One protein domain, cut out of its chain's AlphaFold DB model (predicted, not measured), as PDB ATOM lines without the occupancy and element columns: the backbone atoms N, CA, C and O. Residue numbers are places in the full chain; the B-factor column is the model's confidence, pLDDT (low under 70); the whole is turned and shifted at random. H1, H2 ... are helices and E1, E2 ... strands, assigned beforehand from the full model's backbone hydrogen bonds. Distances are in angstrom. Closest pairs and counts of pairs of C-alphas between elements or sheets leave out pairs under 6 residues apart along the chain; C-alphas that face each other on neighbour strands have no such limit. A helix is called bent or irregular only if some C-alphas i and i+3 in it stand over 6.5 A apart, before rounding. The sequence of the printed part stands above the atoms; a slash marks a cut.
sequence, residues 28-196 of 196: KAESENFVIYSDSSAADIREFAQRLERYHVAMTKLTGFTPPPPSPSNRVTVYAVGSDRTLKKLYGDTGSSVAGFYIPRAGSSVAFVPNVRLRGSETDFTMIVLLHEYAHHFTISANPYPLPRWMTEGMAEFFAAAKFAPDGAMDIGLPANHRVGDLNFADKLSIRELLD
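Overview. This is residues 28 to 196 of the 196 residues of an uncharacterized protein of Erythrobacter ramosus (UniProt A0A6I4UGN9). A five-stranded sheet stands between helices: H1 and H3 cover one face, and the shorter H2 packs on the other. Beyond H3, H4 packs across it at a steep angle, the small hairpin E6 and E7 packs on H1 on the side away from the sheet, and the tail swings out through H5 before H6 comes back near H4, with residues 180 to 192 standing free. The printed part has 169 residues, with six named helices and seven named strands in the order E1 E2 H1 E3 H2 E4 E5 H3 H4 E6 E7 H5 H6. The larger sheet is mixed, in the order E1 E2 E3 E5 E4, the two-stranded one is antiparallel, and the class is mixed, helices and strands. The whole is compact, with a radius of gyration of the C-alphas of 16.0 A and spans of 47 by 36 by 35 A.

Arrangement. In the larger sheet, E1, residues 28 to 30, and E2, residues 34 to 38, form an antiparallel hairpin, with N 29 and O 36 2.9 A apart, within hydrogen-bond range. E3, residues 76 to 80, is parallel to E2, with N 78 and O 35 at 2.8 A, and E5, residues 110 to 113, is parallel to E3, with N 111 and O 77 at 2.8 A. E4, residues 101 to 103, is an edge strand and forms an antiparallel hairpin with E5, with N 103 and O 110 at 2.8 A. H1, residues 42 to 63, is on the sheet at a height of 9.7 A; it lies over E2 and only just over E1, where 3 of its C-alphas fall. E2, H1 and E3 form a strand-helix-strand unit, two parallel neighbour strands with a helix between, and its crossover is left-handed. H3, residues 125 to 142, is on the same face as H1, over E5 and E4, at a height of 8.9 A, and runs along the strands at 13 degrees to E5 on the local plane. H2, residues 84 to 91, is on the opposite face, over E5; the closest C-alphas of the two are those of Leu 87 and Val 113, 6.7 A apart. The helices on both faces make three layers, H1 and H3, the sheet, and H2. H1 and H3 are close but not clearly touching, the closest C-alphas being those of Leu 52 and Leu 131, 7.6 A apart. H4, residues 149 to 160, touches H3 at a steep tilt of 55 degrees, opposite ways, with the C-alphas of His 132 and Ala 156 closest at 4.6 A. E6, residues 162 to 164, and E7, residues 170 to 172, form an antiparallel hairpin, with N 163 and O 171 at 2.9 A; the closest C-alphas of E7 and H1 are those of Met 170 and Ala 58, 7.3 A apart. H5, residues 177 to 185, is apart from H4 and from H6, residues 191 to 195. H6 and H4 are close but not clearly touching, the C-alphas of Leu 194 and Trp 150 being closest at 6.3 A. Every O i to N i+4 pair is within hydrogen-bond range in H1, H2, H3, H4 and H6, and 3 of 5 are in H5.

Along the chain. E1 begins at C-alpha 28, at (-20.903, 50.421, -41.497). E2 and E3 measure 13.0 A and 12.9 A from first to last C-alpha, and E5 10.2 A. H1 is the longest helix, 31.6 A, followed by H3 with 25.3 A, H4 with 16.3 A and H5 with 14.0 A. H5 is irregular, with C-alphas 178 and 181 7.4 A apart. H3 begins at C-alpha 125, at (-27.685, 37.710, -57.406), and H6 ends at C-alpha 195, at (-43.293, 15.413, -47.087).

Size, cuts and confidence. The two C-alphas farthest apart are those of Ala 42 and Arg 192, 48.2 A. The printed part has no cut and ends at the chain's last residue, Asp 196. The links from H1 to E3 and from E5 to H3 are long. The mean pLDDT of the printed part is 91.7, and residues 119 to 122 are under 70.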
ATOM      1  N   LYS A  28     -19.779  50.926 -42.286       95.88
ATOM      2  CA  LYS A  28     -20.903  50.421 -41.497       95.88
ATOM      3  C   LYS A  28     -22.178  51.178 -41.864       95.88
ATOM      4  O   LYS A  28     -22.175  52.408 -41.860       95.88
ATOM      5  N   ALA A  29     -23.269  50.461 -42.111       96.12
ATOM      6  CA  ALA A  29     -24.616  51.029 -42.102       96.12
ATOM      7  C   ALA A  29     -25.469  50.352 -41.029       96.12
ATOM      8  O   ALA A  29     -25.349  49.152 -40.793       96.12
ATOM      9  N   GLU A  30     -26.337  51.127 -40.390       96.81
ATOM     10  CA  GLU A  30     -27.268  50.644 -39.373       96.81
ATOM     11  C   GLU A  30     -28.674  51.089 -39.734       96.81
ATOM     12  O   GLU A  30     -28.894  52.241 -40.114       96.81
ATOM     13  N   SER A  31     -29.618  50.173 -39.589       96.81
ATOM     14  CA  SER A  31     -31.044  50.411 -39.755       96.81
ATOM     15  C   SER A  31     -31.805  49.774 -38.590       96.81
ATOM     16  O   SER A  31     -31.203  49.403 -37.578       96.81
ATOM     17  N   GLU A  32     -33.132  49.708 -38.670       96.31
ATOM     18  CA  GLU A  32     -33.958  49.196 -37.576       96.31
ATOM     19  C   GLU A  32     -33.669  47.714 -37.302       96.31
ATOM     20  O   GLU A  32     -33.400  47.343 -36.156       96.31
ATOM     21  N   ASN A  33     -33.616  46.908 -38.365       96.88
ATOM     22  CA  ASN A  33     -33.483  45.454 -38.321       96.88
ATOM     23  C   ASN A  33     -32.070  44.945 -38.651       96.88
ATOM     24  O   ASN A  33     -31.753  43.792 -38.339       96.88
ATOM     25  N   PHE A  34     -31.205  45.781 -39.243       97.69
ATOM     26  CA  PHE A  34     -29.925  45.343 -39.805       97.69
ATOM     27  C   PHE A  34     -28.721  46.184 -39.363       97.69
ATOM     28  O   PHE A  34     -28.810  47.385 -39.102       97.69
ATOM     29  N   VAL A  35     -27.557  45.533 -39.340       97.50
ATOM     30  CA  VAL A  35     -26.234  46.173 -39.296       97.50
ATOM     31  C   VAL A  35     -25.399  45.584 -40.423       97.50
ATOM     32  O   VAL A  35     -25.255  44.371 -40.493       97.50
ATOM     33  N   ILE A  36     -24.840  46.412 -41.301       97.56
ATOM     34  CA  ILE A  36     -24.123  45.947 -42.495       97.56
ATOM     35  C   ILE A  36     -22.691  46.454 -42.468       97.56
ATOM     36  O   ILE A  36     -22.468  47.658 -42.355       97.56
ATOM     37  N   TYR A  37     -21.741  45.534 -42.612       97.19
ATOM     38  CA  TYR A  37     -20.319  45.812 -42.765       97.19
ATOM     39  C   TYR A  37     -19.872  45.427 -44.176       97.19
ATOM     40  O   TYR A  37     -20.109  44.299 -44.615       97.19
ATOM     41  N   SER A  38     -19.211  46.342 -44.881       95.62
ATOM     42  CA  SER A  38     -18.640  46.078 -46.206       95.62
ATOM     43  C   SER A  38     -17.499  47.037 -46.523       95.62
ATOM     44  O   SER A  38     -17.501  48.167 -46.056       95.62
ATOM     45  N   ASP A  39     -16.583  46.621 -47.388       93.12
ATOM     46  CA  ASP A  39     -15.581  47.471 -48.042       93.12
ATOM     47  C   ASP A  39     -16.122  48.223 -49.286       93.12
ATOM     48  O   ASP A  39     -15.371  48.862 -50.026       93.12
ATOM     49  N   SER A  40     -17.432  48.131 -49.550       91.25
ATOM     50  CA  SER A  40     -18.126  48.851 -50.631       91.25
ATOM     51  C   SER A  40     -18.416  50.311 -50.266       91.25
ATOM     52  O   SER A  40     -18.273  50.726 -49.117       91.25
ATOM     53  N   SER A  41     -18.848  51.126 -51.234       91.06
ATOM     54  CA  SER A  41     -19.094  52.550 -50.982       91.06
ATOM     55  C   SER A  41     -20.229  52.774 -49.968       91.06
ATOM     56  O   SER A  41     -21.169  51.985 -49.872       91.06
ATOM     57  N   ALA A  42     -20.185  53.886 -49.228       90.81
ATOM     58  CA  ALA A  42     -21.248  54.235 -48.280       90.81
ATOM     59  C   ALA A  42     -22.628  54.395 -48.955       90.81
ATOM     60  O   ALA A  42     -23.658  54.193 -48.310       90.81
ATOM     61  N   ALA A  43     -22.653  54.755 -50.242       91.06
ATOM     62  CA  ALA A  43     -23.876  54.824 -51.034       91.06
ATOM     63  C   ALA A  43     -24.456  53.425 -51.293       91.06
ATOM     64  O   ALA A  43     -25.631  53.209 -51.000       91.06
ATOM     65  N   ASP A  44     -23.625  52.474 -51.738       91.50
ATOM     66  CA  ASP A  44     -24.052  51.094 -52.012       91.50
ATOM     67  C   ASP A  44     -24.611  50.430 -50.752       91.50
ATOM     68  O   ASP A  44     -25.698  49.859 -50.771       91.50
ATOM     69  N   ILE A  45     -23.905  50.554 -49.621       93.88
ATOM     70  CA  ILE A  45     -24.334  49.932 -48.360       93.88
ATOM     71  C   ILE A  45     -25.653  50.547 -47.874       93.88
ATOM     72  O   ILE A  45     -26.517  49.831 -47.368       93.88
ATOM     73  N   ARG A  46     -25.845  51.863 -48.048       93.81
ATOM     74  CA  ARG A  46     -27.104  52.532 -47.694       93.81
ATOM     75  C   ARG A  46     -28.262  52.031 -48.550       93.81
ATOM     76  O   ARG A  46     -29.314  51.717 -47.999       93.81
ATOM     77  N   GLU A  47     -28.088  51.966 -49.867       91.94
ATOM     78  CA  GLU A  47     -29.126  51.467 -50.774       91.94
ATOM     79  C   GLU A  47     -29.471  50.007 -50.459       91.94
ATOM     80  O   GLU A  47     -30.641  49.632 -50.365       91.94
ATOM     81  N   PHE A  48     -28.451  49.188 -50.220       93.94
ATOM     82  CA  PHE A  48     -28.607  47.789 -49.863       93.94
ATOM     83  C   PHE A  48     -29.375  47.613 -48.540       93.94
ATOM     84  O   PHE A  48     -30.321  46.828 -48.482       93.94
ATOM     85  N   ALA A  49     -29.060  48.409 -47.509       95.81
ATOM     86  CA  ALA A  49     -29.806  48.428 -46.248       95.81
ATOM     87  C   ALA A  49     -31.277  48.835 -46.441       95.81
ATOM     88  O   ALA A  49     -32.174  48.203 -45.886       95.81
ATOM     89  N   GLN A  50     -31.551  49.848 -47.268       95.00
ATOM     90  CA  GLN A  50     -32.920  50.281 -47.571       95.00
ATOM     91  C   GLN A  50     -33.736  49.190 -48.278       95.00
ATOM     92  O   GLN A  50     -34.923  49.027 -47.990       95.00
ATOM     93  N   ARG A  51     -33.115  48.427 -49.188       94.50
ATOM     94  CA  ARG A  51     -33.761  47.280 -49.844       94.50
ATOM     95  C   ARG A  51     -34.089  46.170 -48.841       94.50
ATOM     96  O   ARG A  51     -35.197  45.644 -48.887       94.50
ATOM     97  N   LEU A  52     -33.193  45.870 -47.899       96.25
ATOM     98  CA  LEU A  52     -33.455  44.881 -46.846       96.25
ATOM     99  C   LEU A  52     -34.585  45.298 -45.901       96.25
ATOM    100  O   LEU A  52     -35.447  44.482 -45.590       96.25
ATOM    101  N   GLU A  53     -34.639  46.566 -45.495       97.06
ATOM    102  CA  GLU A  53     -35.754  47.070 -44.680       97.06
ATOM    103  C   GLU A  53     -37.082  47.015 -45.439       97.06
ATOM    104  O   GLU A  53     -38.108  46.603 -44.894       97.06
ATOM    105  N   ARG A  54     -37.076  47.357 -46.735       95.94
ATOM    106  CA  ARG A  54     -38.272  47.220 -47.575       95.94
ATOM    107  C   ARG A  54     -38.729  45.764 -47.661       95.94
ATOM    108  O   ARG A  54     -39.926  45.504 -47.563       95.94
ATOM    109  N   TYR A  55     -37.792  44.832 -47.812       97.12
ATOM    110  CA  TYR A  55     -38.092  43.408 -47.820       97.12
ATOM    111  C   TYR A  55     -38.666  42.928 -46.489       97.12
ATOM    112  O   TYR A  55     -39.689  42.249 -46.494       97.12
ATOM    113  N   HIS A  56     -38.085  43.338 -45.357       97.19
ATOM    114  CA  HIS A  56     -38.632  43.039 -44.033       97.19
ATOM    115  C   HIS A  56     -40.104  43.465 -43.935       97.19
ATOM    116  O   HIS A  56     -40.963  42.651 -43.602       97.19
ATOM    117  N   VAL A  57     -40.421  44.704 -44.323       96.00
ATOM    118  CA  VAL A  57     -41.804  45.213 -44.340       96.00
ATOM    119  C   VAL A  57     -42.705  44.425 -45.299       96.00
ATOM    120  O   VAL A  57     -43.885  44.218 -45.017       96.00
ATOM    121  N   ALA A  58     -42.188  43.983 -46.445       95.56
ATOM    122  CA  ALA A  58     -42.956  43.149 -47.364       95.56
ATOM    123  C   ALA A  58     -43.273  41.776 -46.746       95.56
ATOM    124  O   ALA A  58     -44.419  41.331 -46.807       95.56
ATOM    125  N   MET A  59     -42.301  41.145 -46.079       96.38
ATOM    126  CA  MET A  59     -42.503  39.875 -45.381       96.38
ATOM    127  C   MET A  59     -43.528  39.999 -44.251       96.38
ATOM    128  O   MET A  59     -44.407  39.141 -44.148       96.38
ATOM    129  N   THR A  60     -43.492  41.069 -43.447       96.25
ATOM    130  CA  THR A  60     -44.488  41.259 -42.376       96.25
ATOM    131  C   THR A  60     -45.904  41.404 -42.925       96.25
ATOM    132  O   THR A  60     -46.839  40.800 -42.399       96.25
ATOM    133  N   LYS A  61     -46.071  42.132 -44.036       94.56
ATOM    134  CA  LYS A  61     -47.371  42.295 -44.704       94.56
ATOM    135  C   LYS A  61     -47.887  40.999 -45.325       94.56
ATOM    136  O   LYS A  61     -49.068  40.704 -45.186       94.56
ATOM    137  N   LEU A  62     -47.029  40.243 -46.011       93.69
ATOM    138  CA  LEU A  62     -47.429  39.013 -46.702       93.69
ATOM    139  C   LEU A  62     -47.743  37.868 -45.740       93.69
ATOM    140  O   LEU A  62     -48.633  37.066 -46.010       93.69
ATOM    141  N   THR A  63     -47.014  37.780 -44.630       93.62
ATOM    142  CA  THR A  63     -47.179  36.689 -43.658       93.62
ATOM    143  C   THR A  63     -48.173  37.021 -42.547       93.62
ATOM    144  O   THR A  63     -48.624  36.121 -41.845       93.62
ATOM    145  N   GLY A  64     -48.489  38.305 -42.344       95.56
ATOM    146  CA  GLY A  64     -49.239  38.779 -41.179       95.56
ATOM    147  C   GLY A  64     -48.454  38.693 -39.862       95.56
ATOM    148  O   GLY A  64     -48.974  39.073 -38.814       95.56
ATOM    149  N   PHE A  65     -47.205  38.220 -39.895       95.44
ATOM    150  CA  PHE A  65     -46.329  38.148 -38.735       95.44
ATOM    151  C   PHE A  65     -45.516  39.436 -38.618       95.44
ATOM    152  O   PHE A  65     -44.738  39.778 -39.503       95.44
ATOM    153  N   THR A  66     -45.683  40.156 -37.511       95.62
ATOM    154  CA  THR A  66     -44.905  41.365 -37.215       95.62
ATOM    155  C   THR A  66     -44.045  41.104 -35.981       95.62
ATOM    156  O   THR A  66     -44.571  41.166 -34.866       95.62
ATOM    157  N   PRO A  67     -42.751  40.771 -36.142       90.81
ATOM    158  CA  PRO A  67     -41.866  40.617 -34.999       90.81
ATOM    159  C   PRO A  67     -41.697  41.970 -34.286       90.81
ATOM    160  O   PRO A  67     -41.738  43.018 -34.936       90.81
ATOM    161  N   PRO A  68     -41.507  41.981 -32.956       91.38
ATOM    162  CA  PRO A  68     -41.166  43.212 -32.257       91.38
ATOM    163  C   PRO A  68     -39.815  43.746 -32.766       91.38
ATOM    164  O   PRO A  68     -38.938  42.938 -33.090       91.38
ATOM    165  N   PRO A  69     -39.606  45.077 -32.791       91.50
ATOM    166  CA  PRO A  69     -38.324  45.648 -33.185       91.50
ATOM    167  C   PRO A  69     -37.169  45.052 -32.363       91.50
ATOM    168  O   PRO A  69     -37.272  44.974 -31.130       91.50
ATOM    169  N   PRO A  70     -36.066  44.622 -33.000       92.62
ATOM    170  CA  PRO A  70     -34.951  44.037 -32.277       92.62
ATOM    171  C   PRO A  70     -34.229  45.104 -31.448       92.62
ATOM    172  O   PRO A  70     -34.107  46.268 -31.839       92.62
ATOM    173  N   SER A  71     -33.664  44.695 -30.310       92.31
ATOM    174  CA  SER A  71     -32.671  45.532 -29.634       92.31
ATOM    175  C   SER A  71     -31.471  45.767 -30.566       92.31
ATOM    176  O   SER A  71     -31.204  44.930 -31.436       92.31
ATOM    177  N   PRO A  72     -30.683  46.844 -30.380       91.00
ATOM    178  CA  PRO A  72     -29.514  47.100 -31.221       91.00
ATOM    179  C   PRO A  72     -28.557  45.902 -31.347       91.00
ATOM    180  O   PRO A  72     -27.995  45.676 -32.415       91.00
ATOM    181  N   SER A  73     -28.415  45.095 -30.290       89.62
ATOM    182  CA  SER A  73     -27.573  43.888 -30.274       89.62
ATOM    183  C   SER A  73     -28.194  42.668 -30.968       89.62
ATOM    184  O   SER A  73     -27.472  41.722 -31.282       89.62
ATOM    185  N   ASN A  74     -29.508  42.665 -31.204       91.94
ATOM    186  CA  ASN A  74     -30.244  41.552 -31.812       91.94
ATOM    187  C   ASN A  74     -30.594  41.764 -33.288       91.94
ATOM    188  O   ASN A  74     -31.173  40.870 -33.899       91.94
ATOM    189  N   ARG A  75     -30.208  42.901 -33.874       95.44
ATOM    190  CA  ARG A  75     -30.270  43.117 -35.323       95.44
ATOM    191  C   ARG A  75     -29.488  42.042 -36.070       95.44
ATOM    192  O   ARG A  75     -28.449  41.569 -35.595       95.44
ATOM    193  N   VAL A  76     -29.949  41.704 -37.271       97.19
ATOM    194  CA  VAL A  76     -29.198  40.812 -38.156       97.19
ATOM    195  C   VAL A  76     -27.963  41.553 -38.651       97.19
ATOM    196  O   VAL A  76     -28.055  42.624 -39.251       97.19
ATOM    197  N   THR A  77     -26.791  40.987 -38.383       97.88
ATOM    198  CA  THR A  77     -25.527  41.528 -38.885       97.88
ATOM    199  C   THR A  77     -25.207  40.914 -40.237       97.88
ATOM    200  O   THR A  77     -25.171  39.697 -40.368       97.88
ATOM    201  N   VAL A  78     -24.938  41.734 -41.242       98.06
ATOM    202  CA  VAL A  78     -24.540  41.300 -42.579       98.06
ATOM    203  C   VAL A  78     -23.081  41.675 -42.795       98.06
ATOM    204  O   VAL A  78     -22.720  42.850 -42.702       98.06
ATOM    205  N   TYR A  79     -22.241  40.692 -43.104       97.81
ATOM    206  CA  TYR A  79     -20.866  40.917 -43.543       97.81
ATOM    207  C   TYR A  79     -20.750  40.653 -45.041       97.81
ATOM    208  O   TYR A  79     -20.876  39.516 -45.495       97.81
ATOM    209  N   ALA A  80     -20.460  41.702 -45.802       96.81
ATOM    210  CA  ALA A  80     -20.095  41.607 -47.204       96.81
ATOM    211  C   ALA A  80     -18.572  41.573 -47.343       96.81
ATOM    212  O   ALA A  80     -17.902  42.595 -47.223       96.81
ATOM    213  N   VAL A  81     -18.027  40.374 -47.556       95.75
ATOM    214  CA  VAL A  81     -16.610  40.048 -47.292       95.75
ATOM    215  C   VAL A  81     -15.655  40.277 -48.469       95.75
ATOM    216  O   VAL A  81     -14.520  39.796 -48.467       95.75
ATOM    217  N   GLY A  82     -16.122  40.975 -49.497       92.00
ATOM    218  CA  GLY A  82     -15.365  41.401 -50.674       92.00
ATOM    219  C   GLY A  82     -15.193  40.344 -51.774       92.00
ATOM    220  O   GLY A  82     -15.017  40.709 -52.938       92.00
ATOM    221  N   SER A  83     -15.232  39.038 -51.466       91.81
ATOM    222  CA  SER A  83     -15.108  37.989 -52.494       91.81
ATOM    223  C   SER A  83     -15.689  36.627 -52.106       91.81
ATOM    224  O   SER A  83     -15.644  36.227 -50.940       91.81
ATOM    225  N   ASP A  84     -16.099  35.855 -53.117       93.50
ATOM    226  CA  ASP A  84     -16.534  34.457 -52.978       93.50
ATOM    227  C   ASP A  84     -15.453  33.574 -52.349       93.50
ATOM    228  O   ASP A  84     -15.741  32.662 -51.581       93.50
ATOM    229  N   ARG A  85     -14.175  33.849 -52.638       94.56
ATOM    230  CA  ARG A  85     -13.055  33.101 -52.050       94.56
ATOM    231  C   ARG A  85     -13.008  33.289 -50.535       94.56
ATOM    232  O   ARG A  85     -12.862  32.311 -49.804       94.56
ATOM    233  N   THR A  86     -13.104  34.536 -50.072       95.38
ATOM    234  CA  THR A  86     -13.136  34.850 -48.637       95.38
ATOM    235  C   THR A  86     -14.374  34.244 -47.993       95.38
ATOM    236  O   THR A  86     -14.258  33.613 -46.945       95.38
ATOM    237  N   LEU A  87     -15.533  34.365 -48.645       96.81
ATOM    238  CA  LEU A  87     -16.790  33.782 -48.186       96.81
ATOM    239  C   LEU A  87     -16.669  32.269 -47.965       96.81
ATOM    240  O   LEU A  87     -16.936  31.789 -46.869       96.81
ATOM    241  N   LYS A  88     -16.193  31.521 -48.964       96.56
ATOM    242  CA  LYS A  88     -16.026  30.061 -48.879       96.56
ATOM    243  C   LYS A  88     -14.992  29.645 -47.832       96.56
ATOM    244  O   LYS A  88     -15.160  28.635 -47.156       96.56
ATOM    245  N   LYS A  89     -13.937  30.447 -47.644       96.44
ATOM    246  CA  LYS A  89     -12.971  30.242 -46.555       96.44
ATOM    247  C   LYS A  89     -13.622  30.422 -45.180       96.44
ATOM    248  O   LYS A  89     -13.327  29.640 -44.283       96.44
ATOM    249  N   LEU A  90     -14.487  31.425 -45.015       96.44
ATOM    250  CA  LEU A  90     -15.239  31.650 -43.774       96.44
ATOM    251  C   LEU A  90     -16.285  30.562 -43.526       96.44
ATOM    252  O   LEU A  90     -16.479  30.166 -42.382       96.44
ATOM    253  N   TYR A  91     -16.911  30.058 -44.589       96.62
ATOM    254  CA  TYR A  91     -17.828  28.922 -44.526       96.62
ATOM    255  C   TYR A  91     -17.131  27.625 -44.069       96.62
ATOM    256  O   TYR A  91     -17.766  26.742 -43.504       96.62
ATOM    257  N   GLY A  92     -15.813  27.518 -44.270       96.94
ATOM    258  CA  GLY A  92     -15.005  26.367 -43.857       96.94
ATOM    259  C   GLY A  92     -14.832  25.299 -44.938       96.94
ATOM    260  O   GLY A  92     -14.127  24.320 -44.712       96.94
ATOM    261  N   ASP A  93     -15.403  25.510 -46.126       94.25
ATOM    262  CA  ASP A  93     -15.243  24.631 -47.282       94.25
ATOM    263  C   ASP A  93     -15.013  25.444 -48.562       94.25
ATOM    264  O   ASP A  93     -15.934  26.008 -49.162       94.25
ATOM    265  N   THR A  94     -13.757  25.473 -49.011       92.88
ATOM    266  CA  THR A  94     -13.356  26.166 -50.243       92.88
ATOM    267  C   THR A  94     -13.848  25.495 -51.530       92.88
ATOM    268  O   THR A  94     -13.877  26.160 -52.565       92.88
ATOM    269  N   GLY A  95     -14.233  24.214 -51.476       92.25
ATOM    270  CA  GLY A  95     -14.808  23.468 -52.598       92.25
ATOM    271  C   GLY A  95     -16.323  23.639 -52.737       92.25
ATOM    272  O   GLY A  95     -16.881  23.267 -53.767       92.25
ATOM    273  N   SER A  96     -16.981  24.234 -51.740       91.88
ATOM    274  CA  SER A  96     -18.429  24.434 -51.738       91.88
ATOM    275  C   SER A  96     -18.916  25.378 -52.847       91.88
ATOM    276  O   SER A  96     -18.198  26.252 -53.354       91.88
ATOM    277  N   SER A  97     -20.192  25.233 -53.195       90.94
ATOM    278  CA  SER A  97     -20.937  26.126 -54.089       90.94
ATOM    279  C   SER A  97     -21.696  27.231 -53.343       90.94
ATOM    280  O   SER A  97     -22.542  27.890 -53.941       90.94
ATOM    281  N   VAL A  98     -21.399  27.461 -52.057       93.50
ATOM    282  CA  VAL A  98     -22.099  28.461 -51.239       93.50
ATOM    283  C   VAL A  98     -21.919  29.870 -51.819       93.50
ATOM    284  O   VAL A  98     -20.799  30.290 -52.128       93.50
ATOM    285  N   ALA A  99     -23.032  30.588 -51.974       93.81
ATOM    286  CA  ALA A  99     -23.072  31.967 -52.470       93.81
ATOM    287  C   ALA A  99     -23.316  32.995 -51.350       93.81
ATOM    288  O   ALA A  99     -23.071  34.187 -51.526       93.81
ATOM    289  N   GLY A 100     -23.758  32.522 -50.187       96.69
ATOM    290  CA  GLY A 100     -23.976  33.251 -48.944       96.69
ATOM    291  C   GLY A 100     -24.428  32.263 -47.875       96.69
ATOM    292  O   GLY A 100     -24.755  31.126 -48.204       96.69
ATOM    293  N   PHE A 101     -24.364  32.647 -46.605       97.44
ATOM    294  CA  PHE A 101     -24.856  31.785 -45.530       97.44
ATOM    295  C   PHE A 101     -25.278  32.578 -44.298       97.44
ATOM    296  O   PHE A 101     -24.651  33.579 -43.934       97.44
ATOM    297  N   TYR A 102     -26.313  32.081 -43.633       97.38
ATOM    298  CA  TYR A 102     -26.854  32.595 -42.386       97.38
ATOM    299  C   TYR A 102     -26.554  31.674 -41.202       97.38
ATOM    300  O   TYR A 102     -26.680  30.454 -41.274       97.38
ATOM    301  N   ILE A 103     -26.189  32.279 -40.072       96.19
ATOM    302  CA  ILE A 103     -26.004  31.593 -38.794       96.19
ATOM    303  C   ILE A 103     -27.068  32.107 -37.814       96.19
ATOM    304  O   ILE A 103     -26.937  33.235 -37.309       96.19
ATOM    305  N   PRO A 104     -28.100  31.295 -37.505       92.06
ATOM    306  CA  PRO A 104     -29.085  31.637 -36.492       92.06
ATOM    307  C   PRO A 104     -28.453  31.601 -35.104       92.06
ATOM    308  O   PRO A 104     -27.776  30.644 -34.726       92.06
ATOM    309  N   ARG A 105     -28.687  32.654 -34.320       89.25
ATOM    310  CA  ARG A 105     -28.206  32.776 -32.941       89.25
ATOM    311  C   ARG A 105     -29.304  33.365 -32.060       89.25
ATOM    312  O   ARG A 105     -30.099  34.175 -32.527       89.25
ATOM    313  N   ALA A 106     -29.307  33.010 -30.771       79.56
ATOM    314  CA  ALA A 106     -30.246  33.568 -29.785       79.56
ATOM    315  C   ALA A 106     -30.154  35.106 -29.675       79.56
ATOM    316  O   ALA A 106     -31.115  35.765 -29.291       79.56
ATOM    317  N   GLY A 107     -29.003  35.668 -30.046       83.44
ATOM    318  CA  GLY A 107     -28.800  37.091 -30.270       83.44
ATOM    319  C   GLY A 107     -27.736  37.315 -31.341       83.44
ATOM    320  O   GLY A 107     -26.925  36.429 -31.620       83.44
ATOM    321  N   SER A 108     -27.754  38.499 -31.947       86.94
ATOM    322  CA  SER A 108     -26.794  38.909 -32.979       86.94
ATOM    323  C   SER A 108     -26.706  37.939 -34.164       86.94
ATOM    324  O   SER A 108     -25.608  37.605 -34.587       86.94
ATOM    325  N   SER A 109     -27.809  37.421 -34.707       95.69
ATOM    326  CA  SER A 109     -27.737  36.525 -35.878       95.69
ATOM    327  C   SER A 109     -26.956  37.167 -37.036       95.69
ATOM    328  O   SER A 109     -26.972  38.388 -37.191       95.69
ATOM    329  N   VAL A 110     -26.214  36.367 -37.806       97.56
ATOM    330  CA  VAL A 110     -25.284  36.888 -38.824       97.56
ATOM    331  C   VAL A 110     -25.494  36.233 -40.174       97.56
ATOM    332  O   VAL A 110     -25.685  35.025 -40.246       97.56
ATOM    333  N   ALA A 111     -25.412  37.029 -41.232       98.06
ATOM    334  CA  ALA A 111     -25.352  36.573 -42.607       98.06
ATOM    335  C   ALA A 111     -24.039  37.025 -43.259       98.06
ATOM    336  O   ALA A 111     -23.530  38.115 -42.982       98.06
ATOM    337  N   PHE A 112     -23.506  36.192 -44.142       98.06
ATOM    338  CA  PHE A 112     -22.317  36.482 -44.928       98.06
ATOM    339  C   PHE A 112     -22.648  36.424 -46.413       98.06
ATOM    340  O   PHE A 112     -23.260  35.468 -46.881       98.06
ATOM    341  N   VAL A 113     -22.202  37.438 -47.148       97.12
ATOM    342  CA  VAL A 113     -22.339  37.548 -48.604       97.12
ATOM    343  C   VAL A 113     -21.026  38.045 -49.205       97.12
ATOM    344  O   VAL A 113     -20.196  38.616 -48.492       97.12
ATOM    345  N   PRO A 114     -20.767  37.835 -50.502       93.88
ATOM    346  CA  PRO A 114     -19.488  38.224 -51.080       93.88
ATOM    347  C   PRO A 114     -19.351  39.738 -51.260       93.88
ATOM    348  O   PRO A 114     -18.236  40.243 -51.224       93.88
ATOM    349  N   ASN A 115     -20.440  40.483 -51.457       92.06
ATOM    350  CA  ASN A 115     -20.417  41.938 -51.647       92.06
ATOM    351  C   ASN A 115     -21.806  42.551 -51.338       92.06
ATOM    352  O   ASN A 115     -22.681  41.838 -50.867       92.06
ATOM    353  N   VAL A 116     -22.007  43.857 -51.561       90.06
ATOM    354  CA  VAL A 116     -23.337  44.521 -51.531       90.06
ATOM    355  C   VAL A 116     -23.618  45.321 -52.809       90.06
ATOM    356  O   VAL A 116     -24.422  46.251 -52.818       90.06
ATOM    357  N   ARG A 117     -22.905  45.022 -53.897       84.31
ATOM    358  CA  ARG A 117     -23.008  45.797 -55.133       84.31
ATOM    359  C   ARG A 117     -24.331  45.469 -55.810       84.31
ATOM    360  O   ARG A 117     -24.675  44.307 -55.980       84.31
ATOM    361  N   LEU A 118     -25.049  46.504 -56.218       79.44
ATOM    362  CA  LEU A 118     -26.324  46.378 -56.912       79.44
ATOM    363  C   LEU A 118     -26.088  46.704 -58.390       79.44
ATOM    364  O   LEU A 118     -25.731  47.832 -58.725       79.44
ATOM    365  N   ARG A 119     -26.215  45.716 -59.284       69.88
ATOM    366  CA  ARG A 119     -26.014  45.909 -60.729       69.88
ATOM    367  C   ARG A 119     -27.329  45.809 -61.501       69.88
ATOM    368  O   ARG A 119     -27.997  44.785 -61.462       69.88
ATOM    369  N   GLY A 120     -27.632  46.837 -62.296       62.34
ATOM    370  CA  GLY A 120     -28.739  46.820 -63.259       62.34
ATOM    371  C   GLY A 120     -30.134  46.991 -62.644       62.34
ATOM    372  O   GLY A 120     -30.282  47.410 -61.499       62.34
ATOM    373  N   SER A 121     -31.162  46.722 -63.455       55.44
ATOM    374  CA  SER A 121     -32.584  46.845 -63.088       55.44
ATOM    375  C   SER A 121     -33.197  45.565 -62.510       55.44
ATOM    376  O   SER A 121     -34.343  45.584 -62.059       55.44
ATOM    377  N   GLU A 122     -32.477  44.447 -62.583       61.00
ATOM    378  CA  GLU A 122     -32.852  43.191 -61.935       61.00
ATOM    379  C   GLU A 122     -32.252  43.123 -60.526       61.00
ATOM    380  O   GLU A 122     -31.318  43.856 -60.188       61.00
ATOM    381  N   THR A 123     -32.816  42.269 -59.673       73.12
ATOM    382  CA  THR A 123     -32.251  42.028 -58.345       73.12
ATOM    383  C   THR A 123     -30.908  41.325 -58.513       73.12
ATOM    384  O   THR A 123     -30.853  40.218 -59.042       73.12
ATOM    385  N   ASP A 124     -29.825  41.980 -58.085       87.25
ATOM    386  CA  ASP A 124     -28.478  41.404 -58.118       87.25
ATOM    387  C   ASP A 124     -28.470  40.037 -57.419       87.25
ATOM    388  O   ASP A 124     -29.111  39.868 -56.379       87.25
ATOM    389  N   PHE A 125     -27.740  39.063 -57.963       89.75
ATOM    390  CA  PHE A 125     -27.685  37.710 -57.406       89.75
ATOM    391  C   PHE A 125     -27.278  37.699 -55.925       89.75
ATOM    392  O   PHE A 125     -27.843  36.955 -55.130       89.75
ATOM    393  N   THR A 126     -26.369  38.589 -55.524       91.88
ATOM    394  CA  THR A 126     -25.970  38.774 -54.124       91.88
ATOM    395  C   THR A 126     -27.156  39.180 -53.245       91.88
ATOM    396  O   THR A 126     -27.295  38.706 -52.119       91.88
ATOM    397  N   MET A 127     -28.019  40.062 -53.759       94.00
ATOM    398  CA  MET A 127     -29.240  40.456 -53.065       94.00
ATOM    399  C   MET A 127     -30.200  39.270 -52.977       94.00
ATOM    400  O   MET A 127     -30.654  38.992 -51.879       94.00
ATOM    401  N   ILE A 128     -30.441  38.524 -54.064       94.62
ATOM    402  CA  ILE A 128     -31.289  37.309 -54.042       94.62
ATOM    403  C   ILE A 128     -30.824  36.350 -52.939       94.62
ATOM    404  O   ILE A 128     -31.623  35.941 -52.101       94.62
ATOM    405  N   VAL A 129     -29.523  36.057 -52.890       95.25
ATOM    406  CA  VAL A 129     -28.928  35.206 -51.853       95.25
ATOM    407  C   VAL A 129     -29.197  35.764 -50.458       95.25
ATOM    408  O   VAL A 129     -29.619  35.029 -49.576       95.25
ATOM    409  N   LEU A 130     -29.013  37.064 -50.226       96.81
ATOM    410  CA  LEU A 130     -29.280  37.612 -48.897       96.81
ATOM    411  C   LEU A 130     -30.769  37.608 -48.530       96.81
ATOM    412  O   LEU A 130     -31.098  37.423 -47.360       96.81
ATOM    413  N   LEU A 131     -31.671  37.810 -49.493       97.38
ATOM    414  CA  LEU A 131     -33.109  37.688 -49.256       97.38
ATOM    415  C   LEU A 131     -33.484  36.247 -48.873       97.38
ATOM    416  O   LEU A 131     -34.335  36.072 -47.999       97.38
ATOM    417  N   HIS A 132     -32.820  35.249 -49.468       97.56
ATOM    418  CA  HIS A 132     -32.936  33.828 -49.108       97.56
ATOM    419  C   HIS A 132     -32.472  33.593 -47.668       97.56
ATOM    420  O   HIS A 132     -33.236  33.128 -46.824       97.56
ATOM    421  N   GLU A 133     -31.257  34.031 -47.344       97.31
ATOM    422  CA  GLU A 133     -30.695  33.929 -45.995       97.31
ATOM    423  C   GLU A 133     -31.552  34.651 -44.937       97.31
ATOM    424  O   GLU A 133     -31.761  34.155 -43.826       97.31
ATOM    425  N   TYR A 134     -32.103  35.820 -45.270       97.44
ATOM    426  CA  TYR A 134     -32.994  36.548 -44.371       97.44
ATOM    427  C   TYR A 134     -34.373  35.894 -44.246       97.44
ATOM    428  O   TYR A 134     -34.976  35.940 -43.173       97.44
ATOM    429  N   ALA A 135     -34.878  35.243 -45.294       97.00
ATOM    430  CA  ALA A 135     -36.120  34.486 -45.202       97.00
ATOM    431  C   ALA A 135     -35.997  33.330 -44.200       97.00
ATOM    432  O   ALA A 135     -36.935  33.099 -43.432       97.00
ATOM    433  N   HIS A 136     -34.836  32.670 -44.108       95.88
ATOM    434  CA  HIS A 136     -34.564  31.733 -43.014       95.88
ATOM    435  C   HIS A 136     -34.672  32.412 -41.642       95.88
ATOM    436  O   HIS A 136     -35.386  31.915 -40.773       95.88
ATOM    437  N   HIS A 137     -34.032  33.570 -41.442       95.31
ATOM    438  CA  HIS A 137     -34.146  34.328 -40.187       95.31
ATOM    439  C   HIS A 137     -35.606  34.647 -39.825       95.31
ATOM    440  O   HIS A 137     -36.040  34.418 -38.692       95.31
ATOM    441  N   PHE A 138     -36.369  35.159 -40.790       95.38
ATOM    442  CA  PHE A 138     -37.749  35.576 -40.582       95.38
ATOM    443  C   PHE A 138     -38.653  34.385 -40.251       95.38
ATOM    444  O   PHE A 138     -39.423  34.436 -39.296       95.38
ATOM    445  N   THR A 139     -38.535  33.287 -41.000       92.94
ATOM    446  CA  THR A 139     -39.368  32.087 -40.814       92.94
ATOM    447  C   THR A 139     -39.054  31.342 -39.521       92.94
ATOM    448  O   THR A 139     -39.984  30.910 -38.846       92.94
ATOM    449  N   ILE A 140     -37.781  31.272 -39.117       91.44
ATOM    450  CA  ILE A 140     -37.379  30.767 -37.794       91.44
ATOM    451  C   ILE A 140     -37.991  31.625 -36.681       91.44
ATOM    452  O   ILE A 140     -38.429  31.100 -35.663       91.44
ATOM    453  N   SER A 141     -38.049  32.945 -36.871       89.69
ATOM    454  CA  SER A 141     -38.647  33.855 -35.886       89.69
ATOM    455  C   SER A 141     -40.177  33.759 -35.849       89.69
ATOM    456  O   SER A 141     -40.783  33.998 -34.807       89.69
ATOM    457  N   ALA A 142     -40.799  33.410 -36.978       89.94
ATOM    458  CA  ALA A 142     -42.246  33.306 -37.130       89.94
ATOM    459  C   ALA A 142     -42.820  31.951 -36.683       89.94
ATOM    460  O   ALA A 142     -44.014  31.870 -36.391       89.94
ATOM    461  N   ASN A 143     -42.010  30.886 -36.653       87.75
ATOM    462  CA  ASN A 143     -42.485  29.532 -36.387       87.75
ATOM    463  C   ASN A 143     -41.755  28.883 -35.197       87.75
ATOM    464  O   ASN A 143     -40.544  28.679 -35.263       87.75
ATOM    465  N   PRO A 144     -42.471  28.493 -34.125       84.44
ATOM    466  CA  PRO A 144     -41.861  27.823 -32.978       84.44
ATOM    467  C   PRO A 144     -41.516  26.344 -33.230       84.44
ATOM    468  O   PRO A 144     -40.873  25.726 -32.381       84.44
ATOM    469  N   TYR A 145     -41.946  25.758 -34.353       87.88
ATOM    470  CA  TYR A 145     -41.740  24.344 -34.671       87.88
ATOM    471  C   TYR A 145     -40.756  24.149 -35.831       87.88
ATOM    472  O   TYR A 145     -40.759  24.937 -36.780       87.88
ATOM    473  N   PRO A 146     -39.950  23.070 -35.806       84.94
ATOM    474  CA  PRO A 146     -39.139  22.706 -36.955       84.94
ATOM    475  C   PRO A 146     -40.048  22.364 -38.137       84.94
ATOM    476  O   PRO A 146     -40.970  21.556 -38.022       84.94
ATOM    477  N   LEU A 147     -39.776  22.990 -39.276       88.50
ATOM    478  CA  LEU A 147     -40.440  22.695 -40.537       88.50
ATOM    479  C   LEU A 147     -39.617  21.678 -41.344       88.50
ATOM    480  O   LEU A 147     -38.388  21.658 -41.222       88.50
ATOM    481  N   PRO A 148     -40.261  20.855 -42.192       89.31
ATOM    482  CA  PRO A 148     -39.552  20.007 -43.144       89.31
ATOM    483  C   PRO A 148     -38.622  20.825 -44.048       89.31
ATOM    484  O   PRO A 148     -38.939  21.962 -44.410       89.31
ATOM    485  N   ARG A 149     -37.502  20.225 -44.469       89.00
ATOM    486  CA  ARG A 149     -36.456  20.913 -45.247       89.00
ATOM    487  C   ARG A 149     -36.994  21.559 -46.524       89.00
ATOM    488  O   ARG A 149     -36.633  22.690 -46.831       89.00
ATOM    489  N   TRP A 150     -37.867  20.867 -47.256       90.88
ATOM    490  CA  TRP A 150     -38.453  21.417 -48.481       90.88
ATOM    491  C   TRP A 150     -39.210  22.723 -48.217       90.88
ATOM    492  O   TRP A 150     -39.189  23.618 -49.053       90.88
ATOM    493  N   MET A 151     -39.861  22.842 -47.055       91.75
ATOM    494  CA  MET A 151     -40.632  24.021 -46.695       91.75
ATOM    495  C   MET A 151     -39.694  25.155 -46.285       91.75
ATOM    496  O   MET A 151     -39.867  26.272 -46.753       91.75
ATOM    497  N   THR A 152     -38.674  24.890 -45.460       92.75
ATOM    498  CA  THR A 152     -37.732  25.941 -45.036       92.75
ATOM    499  C   THR A 152     -36.931  26.509 -46.203       92.75
ATOM    500  O   THR A 152     -36.803  27.725 -46.313       92.75
ATOM    501  N   GLU A 153     -36.420  25.648 -47.084       93.31
ATOM    502  CA  GLU A 153     -35.672  26.064 -48.277       93.31
ATOM    503  C   GLU A 153     -36.604  26.632 -49.350       93.31
ATOM    504  O   GLU A 153     -36.322  27.670 -49.936       93.31
ATOM    505  N   GLY A 154     -37.758  25.999 -49.578       94.19
ATOM    506  CA  GLY A 154     -38.729  26.441 -50.578       94.19
ATOM    507  C   GLY A 154     -39.347  27.797 -50.249       94.19
ATOM    508  O   GLY A 154     -39.513  28.623 -51.143       94.19
ATOM    509  N   MET A 155     -39.641  28.070 -48.972       94.75
ATOM    510  CA  MET A 155     -40.057  29.404 -48.534       94.75
ATOM    511  C   MET A 155     -38.937  30.421 -48.747       94.75
ATOM    512  O   MET A 155     -39.213  31.516 -49.231       94.75
ATOM    513  N   ALA A 156     -37.690  30.070 -48.418       96.50
ATOM    514  CA  ALA A 156     -36.561  30.966 -48.621       96.50
ATOM    515  C   ALA A 156     -36.377  31.329 -50.103       96.50
ATOM    516  O   ALA A 156     -36.318  32.515 -50.423       96.50
ATOM    517  N   GLU A 157     -36.447  30.349 -51.006       95.56
ATOM    518  CA  GLU A 157     -36.401  30.576 -52.456       95.56
ATOM    519  C   GLU A 157     -37.599  31.395 -52.962       95.56
ATOM    520  O   GLU A 157     -37.429  32.326 -53.752       95.56
ATOM    521  N   PHE A 158     -38.816  31.095 -52.492       95.44
ATOM    522  CA  PHE A 158     -40.026  31.827 -52.878       95.44
ATOM    523  C   PHE A 158     -39.949  33.307 -52.488       95.44
ATOM    524  O   PHE A 158     -40.234  34.182 -53.308       95.44
ATOM    525  N   PHE A 159     -39.556  33.601 -51.245       96.31
ATOM    526  CA  PHE A 159     -39.458  34.981 -50.770       96.31
ATOM    527  C   PHE A 159     -38.247  35.719 -51.362       96.31
ATOM    528  O   PHE A 159     -38.333  36.924 -51.602       96.31
ATOM    529  N   ALA A 160     -37.156  35.008 -51.666       95.75
ATOM    530  CA  ALA A 160     -35.974  35.572 -52.314       95.75
ATOM    531  C   ALA A 160     -36.193  35.952 -53.780       95.75
ATOM    532  O   ALA A 160     -35.530  36.861 -54.288       95.75
ATOM    533  N   ALA A 161     -37.123  35.279 -54.464       94.12
ATOM    534  CA  ALA A 161     -37.511  35.587 -55.832       94.12
ATOM    535  C   ALA A 161     -38.333  36.884 -55.887       94.12
ATOM    536  O   ALA A 161     -39.553  36.885 -56.076       94.12
ATOM    537  N   ALA A 162     -37.646  38.007 -55.695       92.50
ATOM    538  CA  ALA A 162     -38.255  39.309 -55.524       92.50
ATOM    539  C   ALA A 162     -37.622  40.385 -56.407       92.50
ATOM    540  O   ALA A 162     -36.450  40.304 -56.785       92.50
ATOM    541  N   LYS A 163     -38.398  41.428 -56.707       92.00
ATOM    542  CA  LYS A 163     -37.959  42.588 -57.490       92.00
ATOM    543  C   LYS A 163     -38.330  43.886 -56.791       92.00
ATOM    544  O   LYS A 163     -39.455  44.064 -56.340       92.00
ATOM    545  N   PHE A 164     -37.377  44.810 -56.755       91.31
ATOM    546  CA  PHE A 164     -37.561  46.150 -56.206       91.31
ATOM    547  C   PHE A 164     -37.975  47.115 -57.317       91.31
ATOM    548  O   PHE A 164     -37.216  47.337 -58.260       91.31
ATOM    549  N   ALA A 165     -39.163  47.706 -57.202       88.62
ATOM    550  CA  ALA A 165     -39.630  48.712 -58.143       88.62
ATOM    551  C   ALA A 165     -39.113  50.123 -57.767       88.62
ATOM    552  O   ALA A 165     -38.915  50.418 -56.576       88.62
ATOM    553  N   PRO A 166     -38.896  51.016 -58.759       85.69
ATOM    554  CA  PRO A 166     -38.419  52.382 -58.516       85.69
ATOM    555  C   PRO A 166     -39.370  53.245 -57.676       85.69
ATOM    556  O   PRO A 166     -38.923  54.154 -56.984       85.69
ATOM    557  N   ASP A 167     -40.669  52.955 -57.720       88.12
ATOM    558  CA  ASP A 167     -41.731  53.678 -57.008       88.12
ATOM    559  C   ASP A 167     -41.885  53.265 -55.534       88.12
ATOM    560  O   ASP A 167     -42.716  53.814 -54.815       88.12
ATOM    561  N   GLY A 168     -41.079  52.309 -55.068       84.44
ATOM    562  CA  GLY A 168     -41.174  51.787 -53.709       84.44
ATOM    563  C   GLY A 168     -41.883  50.440 -53.603       84.44
ATOM    564  O   GLY A 168     -41.771  49.809 -52.552       84.44
ATOM    565  N   ALA A 169     -42.558  49.968 -54.656       89.38
ATOM    566  CA  ALA A 169     -43.204  48.661 -54.648       89.38
ATOM    567  C   ALA A 169     -42.178  47.512 -54.656       89.38
ATOM    568  O   ALA A 169     -40.981  47.693 -54.926       89.38
ATOM    569  N   MET A 170     -42.655  46.317 -54.308       91.25
ATOM    570  CA  MET A 170     -41.869  45.091 -54.322       91.25
ATOM    571  C   MET A 170     -42.743  43.927 -54.779       91.25
ATOM    572  O   MET A 170     -43.803  43.694 -54.201       91.25
ATOM    573  N   ASP A 171     -42.268  43.200 -55.785       92.19
ATOM    574  CA  ASP A 171     -42.857  41.935 -56.216       92.19
ATOM    575  C   ASP A 171     -42.133  40.791 -55.503       92.19
ATOM    576  O   ASP A 171     -40.914  40.854 -55.340       92.19
ATOM    577  N   ILE A 172     -42.860  39.755 -55.083       93.69
ATOM    578  CA  ILE A 172     -42.337  38.574 -54.378       93.69
ATOM    579  C   ILE A 172     -42.965  37.318 -54.991       93.69
ATOM    580  O   ILE A 172     -44.123  37.352 -55.410       93.69
ATOM    581  N   GLY A 173     -42.218  36.212 -55.031       92.94
ATOM    582  CA  GLY A 173     -42.678  34.955 -55.622       92.94
ATOM    583  C   GLY A 173     -42.581  34.937 -57.147       92.94
ATOM    584  O   GLY A 173     -43.371  34.271 -57.817       92.94
ATOM    585  N   LEU A 174     -41.642  35.699 -57.710       93.12
ATOM    586  CA  LEU A 174     -41.340  35.679 -59.139       93.12
ATOM    587  C   LEU A 174     -40.734  34.323 -59.551       93.12
ATOM    588  O   LEU A 174     -40.271  33.562 -58.701       93.12
ATOM    589  N   PRO A 175     -40.682  34.000 -60.854       90.69
ATOM    590  CA  PRO A 175     -39.927  32.841 -61.314       90.69
ATOM    591  C   PRO A 175     -38.461  32.909 -60.854       90.69
ATOM    592  O   PRO A 175     -37.752  33.873 -61.153       90.69
ATOM    593  N   ALA A 176     -38.001  31.872 -60.148       88.50
ATOM    594  CA  ALA A 176     -36.623  31.732 -59.674       88.50
ATOM    595  C   ALA A 176     -35.679  31.385 -60.838       88.50
ATOM    596  O   ALA A 176     -35.202  30.258 -60.974       88.50
ATOM    597  N   ASN A 177     -35.430  32.352 -61.725       88.50
ATOM    598  CA  ASN A 177     -34.655  32.143 -62.950       88.50
ATOM    599  C   ASN A 177     -33.228  31.633 -62.680       88.50
ATOM    600  O   ASN A 177     -32.686  30.883 -63.493       88.50
ATOM    601  N   HIS A 178     -32.640  31.959 -61.520       86.56
ATOM    602  CA  HIS A 178     -31.342  31.431 -61.081       86.56
ATOM    603  C   HIS A 178     -31.343  29.913 -60.846       86.56
ATOM    604  O   HIS A 178     -30.275  29.309 -60.860       86.56
ATOM    605  N   ARG A 179     -32.518  29.288 -60.681       88.81
ATOM    606  CA  ARG A 179     -32.699  27.842 -60.468       88.81
ATOM    607  C   ARG A 179     -33.115  27.070 -61.717       88.81
ATOM    608  O   ARG A 179     -33.223  25.852 -61.653       88.81
ATOM    609  N   VAL A 180     -33.348  27.724 -62.858       89.00
ATOM    610  CA  VAL A 180     -33.857  27.041 -64.070       89.00
ATOM    611  C   VAL A 180     -32.933  25.905 -64.518       89.00
ATOM    612  O   VAL A 180     -33.418  24.856 -64.931       89.00
ATOM    613  N   GLY A 181     -31.614  26.091 -64.408       87.50
ATOM    614  CA  GLY A 181     -30.645  25.022 -64.659       87.50
ATOM    615  C   GLY A 181     -30.863  23.835 -63.722       87.50
ATOM    616  O   GLY A 181     -31.130  22.734 -64.194       87.50
ATOM    617  N   ASP A 182     -30.831  24.084 -62.410       86.50
ATOM    618  CA  ASP A 182     -31.031  23.064 -61.375       86.50
ATOM    619  C   ASP A 182     -32.345  22.292 -61.595       86.50
ATOM    620  O   ASP A 182     -32.349  21.067 -61.607       86.50
ATOM    621  N   LEU A 183     -33.450  22.995 -61.859       86.38
ATOM    622  CA  LEU A 183     -34.779  22.398 -62.030       86.38
ATOM    623  C   LEU A 183     -34.931  21.574 -63.316       86.38
ATOM    624  O   LEU A 183     -35.689  20.608 -63.331       86.38
ATOM    625  N   ASN A 184     -34.233  21.938 -64.394       89.00
ATOM    626  CA  ASN A 184     -34.293  21.196 -65.657       89.00
ATOM    627  C   ASN A 184     -33.509  19.878 -65.614       89.00
ATOM    628  O   ASN A 184     -33.814  18.972 -66.391       89.00
ATOM    629  N   PHE A 185     -32.498  19.783 -64.747       89.31
ATOM    630  CA  PHE A 185     -31.619  18.615 -64.637       89.31
ATOM    631  C   PHE A 185     -31.799  17.823 -63.337       89.31
ATOM    632  O   PHE A 185     -31.207  16.753 -63.207       89.31
ATOM    633  N   ALA A 186     -32.594  18.319 -62.386       86.19
ATOM    634  CA  ALA A 186     -32.921  17.605 -61.160       86.19
ATOM    635  C   ALA A 186     -33.871  16.427 -61.413       86.19
ATOM    636  O   ALA A 186     -34.754  16.473 -62.277       86.19
ATOM    637  N   ASP A 187     -33.728  15.389 -60.590       88.31
ATOM    638  CA  ASP A 187     -34.698  14.304 -60.530       88.31
ATOM    639  C   ASP A 187     -36.059  14.830 -60.057       88.31
ATOM    640  O   ASP A 187     -36.165  15.686 -59.175       88.31
ATOM    641  N   LYS A 188     -37.135  14.305 -60.650       86.19
ATOM    642  CA  LYS A 188     -38.495  14.667 -60.246       86.19
ATOM    643  C   LYS A 188     -38.828  13.984 -58.925       86.19
ATOM    644  O   LYS A 188     -38.880  12.760 -58.873       86.19
ATOM    645  N   LEU A 189     -39.131  14.784 -57.908       84.94
ATOM    646  CA  LEU A 189     -39.629  14.310 -56.619       84.94
ATOM    647  C   LEU A 189     -41.160  14.285 -56.617       84.94
ATOM    648  O   LEU A 189     -41.821  15.216 -57.087       84.94
ATOM    649  N   SER A 190     -41.741  13.221 -56.076       89.81
ATOM    650  CA  SER A 190     -43.164  13.162 -55.763       89.81
ATOM    651  C   SER A 190     -43.494  14.039 -54.552       89.81
ATOM    652  O   SER A 190     -42.656  14.292 -53.690       89.81
ATOM    653  N   ILE A 191     -44.758  14.458 -54.432       86.31
ATOM    654  CA  ILE A 191     -45.230  15.198 -53.247       86.31
ATOM    655  C   ILE A 191     -44.985  14.393 -51.962       86.31
ATOM    656  O   ILE A 191     -44.700  14.980 -50.928       86.31
ATOM    657  N   ARG A 192     -45.068  13.057 -52.019       88.06
ATOM    658  CA  ARG A 192     -44.787  12.205 -50.859       88.06
ATOM    659  C   ARG A 192     -43.324  12.311 -50.431       88.06
ATOM    660  O   ARG A 192     -43.079  12.571 -49.266       88.06
ATOM    661  N   GLU A 193     -42.388  12.208 -51.372       87.38
ATOM    662  CA  GLU A 193     -40.948  12.344 -51.088       87.38
ATOM    663  C   GLU A 193     -40.566  13.738 -50.579       87.38
ATOM    664  O   GLU A 193     -39.539  13.885 -49.929       87.38
ATOM    665  N   LEU A 194     -41.374  14.765 -50.862       84.00
ATOM    666  CA  LEU A 194     -41.188  16.082 -50.256       84.00
ATOM    667  C   LEU A 194     -41.654  16.115 -48.795       84.00
ATOM    668  O   LEU A 194     -41.097  16.871 -48.015       84.00
ATOM    669  N   LEU A 195     -42.683  15.353 -48.421       82.19
ATOM    670  CA  LEU A 195     -43.293  15.413 -47.087       82.19
ATOM    671  C   LEU A 195     -42.683  14.438 -46.067       82.19
ATOM    672  O   LEU A 195     -42.916  14.636 -44.873       82.19
ATOM    673  N   ASP A 196     -41.956  13.424 -46.536       71.06
ATOM    674  CA  ASP A 196     -41.236  12.429 -45.724       71.06
ATOM    675  C   ASP A 196     -39.866  12.954 -45.239       71.06
ATOM    676  O   ASP A 196     -39.479  12.612 -44.094       71.06
TER     677      ASP A 196